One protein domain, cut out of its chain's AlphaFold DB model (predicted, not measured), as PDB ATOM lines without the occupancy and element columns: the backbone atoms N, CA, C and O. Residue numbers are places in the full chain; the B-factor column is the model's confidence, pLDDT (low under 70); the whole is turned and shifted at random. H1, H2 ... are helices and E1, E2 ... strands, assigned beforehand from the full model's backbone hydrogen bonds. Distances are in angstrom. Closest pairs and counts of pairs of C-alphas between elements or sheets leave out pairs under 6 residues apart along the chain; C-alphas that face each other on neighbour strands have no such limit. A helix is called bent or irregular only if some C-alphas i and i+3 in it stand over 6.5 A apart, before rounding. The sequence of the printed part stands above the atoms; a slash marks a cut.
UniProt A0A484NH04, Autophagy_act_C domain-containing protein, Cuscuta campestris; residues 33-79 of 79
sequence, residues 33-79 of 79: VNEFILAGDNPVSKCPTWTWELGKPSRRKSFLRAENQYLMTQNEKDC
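Overview. This is residues 33 to 79 of the 79 residues of the protein "Autophagy_act_C domain-containing protein" of Cuscuta campestris (UniProt A0A484NH04). A small, twisted two-stranded hairpin, E1 and E2, has one helix, H1, packed over one face of it, while a long loop, residues 54 to 69, swings out from one end of the hairpin and returns. This loop and the tail after E2, residues 74 to 79, lie at opposite ends of the longest axis. The printed part has 47 residues with one named helix and two named strands, in the order H1, E1, E2; the sheet, E1 - E2, is antiparallel. The class is mixed, helices and strands, with under half of the residues in named elements. The whole is only just compact, close to loose, with a radius of gyration of the C-alphas of 11.3 A, and only just flat, spanning 33 by 22 by 10 A.

Arrangement. The sheet is the hairpin of E1, residues 50 to 53, and E2, residues 70 to 73. These neighbour strands are antiparallel, with 141 degrees between their N-to-C directions. C-alphas 50 and 73 face each other at 4.7 A, and C-alphas 52 and 71 at 4.8 A. Across the pair, N 51 and O 72 are within hydrogen-bond range at 2.9 A, as are N 72 and O 51, also at 2.9 A. H1, residues 33 to 46, comes nearest to E1 with the C-alphas of Val 44 and Trp 50, 4.9 A apart. The closest C-alphas of H1 and E2 are those of Gly 40 and Leu 71, 7.2 A apart. In H1, 7 of 10 pairs of O i and N i+4 are within hydrogen-bond range.

Along the chain. E1 runs from Trp 50 to Glu 53, 9.7 A from first to last C-alpha, and begins with C-alpha 50 at (-20.896, 23.138, -29.692). E2 runs from Tyr 70 to Thr 73, 10.1 A, and ends with C-alpha 73 at (-17.967, 24.378, -33.100). H1 runs from Val 33, with its C-alpha at (-13.167, 30.807, -14.533), to Lys 46, a length of 20.9 A. It is not bent.

Size, cuts and confidence. The two C-alphas farthest apart are those of Ser 62 and Lys 77, at 33.5 A. The first and last printed C-alphas, of Val 33 and Cys 79, are 25.6 A apart; Cys 79 is the chain's last residue. The printed part has no cut. The link from H1 to E1 is tight, with 3 residues, and the link from E1 to E2 is long, with 16. The mean pLDDT of the printed part is 87.3, and residues 76 to 79 are under 70.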
ATOM      1  N   VAL A  33     -13.334  32.201 -14.082       91.50
ATOM      2  CA  VAL A  33     -13.167  30.807 -14.533       91.50
ATOM      3  C   VAL A  33     -14.468  30.008 -14.425       91.50
ATOM      4  O   VAL A  33     -14.826  29.277 -15.347       91.50
ATOM      5  N   ASN A  34     -15.190  30.164 -13.317       90.31
ATOM      6  CA  ASN A  34     -16.432  29.433 -13.080       90.31
ATOM      7  C   ASN A  34     -17.546  29.908 -14.018       90.31
ATOM      8  O   ASN A  34     -18.274  29.085 -14.567       90.31
ATOM      9  N   GLU A  35     -17.644  31.219 -14.250       93.00
ATOM     10  CA  GLU A  35     -18.607  31.773 -15.206       93.00
ATOM     11  C   GLU A  35     -18.321  31.313 -16.630       93.00
ATOM     12  O   GLU A  35     -19.259  31.029 -17.361       93.00
ATOM     13  N   PHE A  36     -17.051  31.190 -17.024       93.12
ATOM     14  CA  PHE A  36     -16.695  30.657 -18.337       93.12
ATOM     15  C   PHE A  36     -17.202  29.222 -18.534       93.12
ATOM     16  O   PHE A  36     -17.779  28.916 -19.575       93.12
ATOM     17  N   ILE A  37     -17.030  28.356 -17.529       92.00
ATOM     18  CA  ILE A  37     -17.509  26.967 -17.589       92.00
ATOM     19  C   ILE A  37     -19.043  26.941 -17.655       92.00
ATOM     20  O   ILE A  37     -19.600  26.340 -18.569       92.00
ATOM     21  N   LEU A  38     -19.722  27.661 -16.754       92.06
ATOM     22  CA  LEU A  38     -21.190  27.731 -16.727       92.06
ATOM     23  C   LEU A  38     -21.773  28.306 -18.025       92.06
ATOM     24  O   LEU A  38     -22.765  27.802 -18.547       92.06
ATOM     25  N   ALA A  39     -21.152  29.358 -18.560       92.81
ATOM     26  CA  ALA A  39     -21.574  29.977 -19.806       92.81
ATOM     27  C   ALA A  39     -21.346  29.056 -21.005       92.81
ATOM     28  O   ALA A  39     -22.126  29.121 -21.951       92.81
ATOM     29  N   GLY A  40     -20.310  28.213 -20.973       92.38
ATOM     30  CA  GLY A  40     -20.015  27.253 -22.032       92.38
ATOM     31  C   GLY A  40     -20.908  26.011 -22.026       92.38
ATOM     32  O   GLY A  40     -21.189  25.472 -23.091       92.38
ATOM     33  N   ASP A  41     -21.445  25.609 -20.875       92.88
ATOM     34  CA  ASP A  41     -22.406  24.498 -20.800       92.88
ATOM     35  C   ASP A  41     -23.751  24.842 -21.469       92.88
ATOM     36  O   ASP A  41     -24.415  23.974 -22.038       92.88
ATOM     37  N   ASN A  42     -24.148  26.120 -21.469       91.88
ATOM     38  CA  ASN A  42     -25.390  26.566 -22.098       91.88
ATOM     39  C   ASN A  42     -25.432  26.306 -23.623       91.88
ATOM     40  O   ASN A  42     -26.345  25.603 -24.055       91.88
ATOM     41  N   PRO A  43     -24.489  26.788 -24.459       90.62
ATOM     42  CA  PRO A  43     -24.502  26.504 -25.890       90.62
ATOM     43  C   PRO A  43     -24.373  25.009 -26.187       90.62
ATOM     44  O   PRO A  43     -25.086  24.543 -27.063       90.62
ATOM     45  N   VAL A  44     -23.581  24.245 -25.422       91.19
ATOM     46  CA  VAL A  44     -23.483  22.777 -25.573       91.19
ATOM     47  C   VAL A  44     -24.840  22.102 -25.334       91.19
ATOM     48  O   VAL A  44     -25.214  21.176 -26.049       91.19
ATOM     49  N   SER A  45     -25.614  22.584 -24.355       89.56
ATOM     50  CA  SER A  45     -26.954  22.055 -24.068       89.56
ATOM     51  C   SER A  45     -28.015  22.463 -25.094       89.56
ATOM     52  O   SER A  45     -28.981  21.733 -25.306       89.56
ATOM     53  N   LYS A  46     -27.874  23.653 -25.692       89.44
ATOM     54  CA  LYS A  46     -28.874  24.236 -26.595       89.44
ATOM     55  C   LYS A  46     -28.644  23.855 -28.046       89.44
ATOM     56  O   LYS A  46     -29.617  23.669 -28.764       89.44
ATOM     57  N   CYS A  47     -27.388  23.746 -28.456       88.31
ATOM     58  CA  CYS A  47     -27.005  23.465 -29.824       88.31
ATOM     59  C   CYS A  47     -25.881  22.421 -29.829       88.31
ATOM     60  O   CYS A  47     -24.755  22.735 -29.431       88.31
ATOM     61  N   PRO A  48     -26.146  21.194 -30.307       84.12
ATOM     62  CA  PRO A  48     -25.188  20.087 -30.249       84.12
ATOM     63  C   PRO A  48     -23.942  20.306 -31.122       84.12
ATOM     64  O   PRO A  48     -22.976  19.556 -31.026       84.12
ATOM     65  N   THR A  49     -23.940  21.344 -31.957       89.56
ATOM     66  CA  THR A  49     -22.793  21.796 -32.750       89.56
ATOM     67  C   THR A  49     -21.622  22.266 -31.884       89.56
ATOM     68  O   THR A  49     -20.472  22.205 -32.324       89.56
ATOM     69  N   TRP A  50     -21.905  22.734 -30.665       92.25
ATOM     70  CA  TRP A  50     -20.896  23.138 -29.692       92.25
ATOM     71  C   TRP A  50     -20.488  21.955 -28.820       92.25
ATOM     72  O   TRP A  50     -21.324  21.351 -28.151       92.25
ATOM     73  N   THR A  51     -19.188  21.670 -28.765       92.25
ATOM     74  CA  THR A  51     -18.625  20.620 -27.910       92.25
ATOM     75  C   THR A  51     -17.461  21.136 -27.075       92.25
ATOM     76  O   THR A  51     -16.688  22.002 -27.496       92.25
ATOM     77  N   TRP A  52     -17.339  20.598 -25.860       94.19
ATOM     78  CA  TRP A  52     -16.161  20.780 -25.020       94.19
ATOM     79  C   TRP A  52     -15.026  19.885 -25.499       94.19
ATOM     80  O   TRP A  52     -15.221  18.700 -25.755       94.19
ATOM     81  N   GLU A  53     -13.827  20.450 -25.565       93.50
ATOM     82  CA  GLU A  53     -12.635  19.736 -25.998       93.50
ATOM     83  C   GLU A  53     -11.517  19.827 -24.954       93.50
ATOM     84  O   GLU A  53     -11.259  20.880 -24.361       93.50
ATOM     85  N   LEU A  54     -10.796  18.713 -24.777       92.56
ATOM     86  CA  LEU A  54      -9.676  18.598 -23.829       92.56
ATOM     87  C   LEU A  54      -8.381  19.229 -24.370       92.56
ATOM     88  O   LEU A  54      -7.510  19.673 -23.617       92.56
ATOM     89  N   GLY A  55      -8.202  19.205 -25.693       89.69
ATOM     90  CA  GLY A  55      -6.978  19.641 -26.360       89.69
ATOM     91  C   GLY A  55      -5.715  18.838 -26.034       89.69
ATOM     92  O   GLY A  55      -5.712  17.788 -25.389       89.69
ATOM     93  N   LYS A  56      -4.574  19.371 -26.492       90.75
ATOM     94  CA  LYS A  56      -3.253  18.770 -26.252       90.75
ATOM     95  C   LYS A  56      -2.836  18.940 -24.783       90.75
ATOM     96  O   LYS A  56      -2.850  20.075 -24.303       90.75
ATOM     97  N   PRO A  57      -2.333  17.884 -24.108       88.69
ATOM     98  CA  PRO A  57      -1.905  17.948 -22.707       88.69
ATOM     99  C   PRO A  57      -0.925  19.087 -22.400       88.69
ATOM    100  O   PRO A  57      -1.058  19.764 -21.388       88.69
ATOM    101  N   SER A  58       0.014  19.360 -23.310       89.25
ATOM    102  CA  SER A  58       1.040  20.400 -23.153       89.25
ATOM    103  C   SER A  58       0.519  21.839 -23.197       89.25
ATOM    104  O   SER A  58       1.270  22.769 -22.909       89.25
ATOM    105  N   ARG A  59      -0.743  22.045 -23.597       85.94
ATOM    106  CA  ARG A  59      -1.376  23.368 -23.699       85.94
ATOM    107  C   ARG A  59      -2.576  23.533 -22.772       85.94
ATOM    108  O   ARG A  59      -3.189  24.599 -22.799       85.94
ATOM    109  N   ARG A  60      -2.898  22.519 -21.962       89.19
ATOM    110  CA  ARG A  60      -3.984  22.622 -20.988       89.19
ATOM    111  C   ARG A  60      -3.634  23.638 -19.911       89.19
ATOM    112  O   ARG A  60      -2.489  23.732 -19.463       89.19
ATOM    113  N   LYS A  61      -4.631  24.406 -19.502       88.56
ATOM    114  CA  LYS A  61      -4.559  25.338 -18.385       88.56
ATOM    115  C   LYS A  61      -4.985  24.595 -17.124       88.56
ATOM    116  O   LYS A  61      -6.060  24.003 -17.090       88.56
ATOM    117  N   SER A  62      -4.140  24.626 -16.096       88.12
ATOM    118  CA  SER A  62      -4.348  23.900 -14.834       88.12
ATOM    119  C   SER A  62      -5.545  24.398 -14.022       88.12
ATOM    120  O   SER A  62      -6.078  23.650 -13.214       88.12
ATOM    121  N   PHE A  63      -5.962  25.647 -14.228       87.19
ATOM    122  CA  PHE A  63      -7.115  26.248 -13.556       87.19
ATOM    123  C   PHE A  63      -8.460  25.918 -14.226       87.19
ATOM    124  O   PHE A  63      -9.499  26.299 -13.702       87.19
ATOM    125  N   LEU A  64      -8.456  25.229 -15.373       89.81
ATOM    126  CA  LEU A  64      -9.657  24.713 -16.036       89.81
ATOM    127  C   LEU A  64      -9.742  23.192 -15.860       89.81
ATOM    128  O   LEU A  64      -8.720  22.516 -15.723       89.81
ATOM    129  N   ARG A  65     -10.959  22.640 -15.921       88.75
ATOM    130  CA  ARG A  65     -11.191  21.183 -15.913       88.75
ATOM    131  C   ARG A  65     -10.532  20.536 -17.126       88.75
ATOM    132  O   ARG A  65     -10.482  21.142 -18.194       88.75
ATOM    133  N   ALA A  66     -10.032  19.312 -16.979       87.31
ATOM    134  CA  ALA A  66      -9.310  18.634 -18.055       87.31
ATOM    135  C   ALA A  66     -10.172  18.481 -19.315       87.31
ATOM    136  O   ALA A  66      -9.660  18.689 -20.413       87.31
ATOM    137  N   GLU A  67     -11.457  18.166 -19.139       87.25
ATOM    138  CA  GLU A  67     -12.444  17.977 -20.202       87.25
ATOM    139  C   GLU A  67     -12.966  19.269 -20.845       87.25
ATOM    140  O   GLU A  67     -13.331  19.250 -22.015       87.25
ATOM    141  N   ASN A  68     -12.923  20.399 -20.129       91.56
ATOM    142  CA  ASN A  68     -13.554  21.654 -20.551       91.56
ATOM    143  C   ASN A  68     -12.495  22.755 -20.719       91.56
ATOM    144  O   ASN A  68     -12.446  23.717 -19.949       91.56
ATOM    145  N   GLN A  69     -11.591  22.588 -21.690       93.19
ATOM    146  CA  GLN A  69     -10.494  23.538 -21.916       93.19
ATOM    147  C   GLN A  69     -10.874  24.635 -22.909       93.19
ATOM    148  O   GLN A  69     -10.532  25.800 -22.711       93.19
ATOM    149  N   TYR A  70     -11.567  24.268 -23.982       92.75
ATOM    150  CA  TYR A  70     -12.116  25.201 -24.957       92.75
ATOM    151  C   TYR A  70     -13.362  24.604 -25.601       92.75
ATOM    152  O   TYR A  70     -13.566  23.392 -25.583       92.75
ATOM    153  N   LEU A  71     -14.170  25.482 -26.182       93.31
ATOM    154  CA  LEU A  71     -15.304  25.095 -26.999       93.31
ATOM    155  C   LEU A  71     -14.884  25.032 -28.460       93.31
ATOM    156  O   LEU A  71     -14.211  25.936 -28.966       93.31
ATOM    157  N   MET A  72     -15.300  23.972 -29.132       92.38
ATOM    158  CA  MET A  72     -15.179  23.825 -30.569       92.38
ATOM    159  C   MET A  72     -16.581  23.791 -31.166       92.38
ATOM    160  O   MET A  72     -17.482  23.166 -30.620       92.38
ATOM    161  N   THR A  73     -16.758  24.486 -32.284       89.75
ATOM    162  CA  THR A  73     -17.967  24.378 -33.100       89.75
ATOM    163  C   THR A  73     -17.569  23.765 -34.430       89.75
ATOM    164  O   THR A  73     -16.611  24.220 -35.063       89.75
ATOM    165  N   GLN A  74     -18.261  22.710 -34.848       84.12
ATOM    166  CA  GLN A  74     -18.076  22.158 -36.187       84.12
ATOM    167  C   GLN A  74     -18.966  22.919 -37.168       84.12
ATOM    168  O   GLN A  74     -20.107  23.254 -36.871       84.12
ATOM    169  N   ASN A  75     -18.407  23.287 -38.315       72.25
ATOM    170  CA  ASN A  75     -19.085  24.159 -39.259       72.25
ATOM    171  C   ASN A  75     -20.027  23.342 -40.148       72.25
ATOM    172  O   ASN A  75     -19.590  22.891 -41.196       72.25
ATOM    173  N   GLU A  76     -21.288  23.170 -39.750       61.25
ATOM    174  CA  GLU A  76     -22.435  23.134 -40.669       61.25
ATOM    175  C   GLU A  76     -23.771  23.025 -39.923       61.25
ATOM    176  O   GLU A  76     -23.962  22.125 -39.115       61.25
ATOM    177  N   LYS A  77     -24.662  23.950 -40.302       57.66
ATOM    178  CA  LYS A  77     -26.135  23.957 -40.267       57.66
ATOM    179  C   LYS A  77     -26.818  23.739 -38.916       57.66
ATOM    180  O   LYS A  77     -26.798  22.659 -38.349       57.66
ATOM    181  N   ASP A  78     -27.493  24.812 -38.516       59.88
ATOM    182  CA  ASP A  78     -28.548  24.870 -37.512       59.88
ATOM    183  C   ASP A  78     -28.105  24.595 -36.057       59.88
ATOM    184  O   ASP A  78     -27.771  23.484 -35.647       59.88
ATOM    185  N   CYS A  79     -28.126  25.671 -35.260       56.56
ATOM    186  CA  CYS A  79     -28.909  25.618 -34.024       56.56
ATOM    187  C   CYS A  79     -30.388  25.554 -34.458       56.56
ATOM    188  O   CYS A  79     -31.146  24.804 -33.821       56.56
TER     189      CYS A  79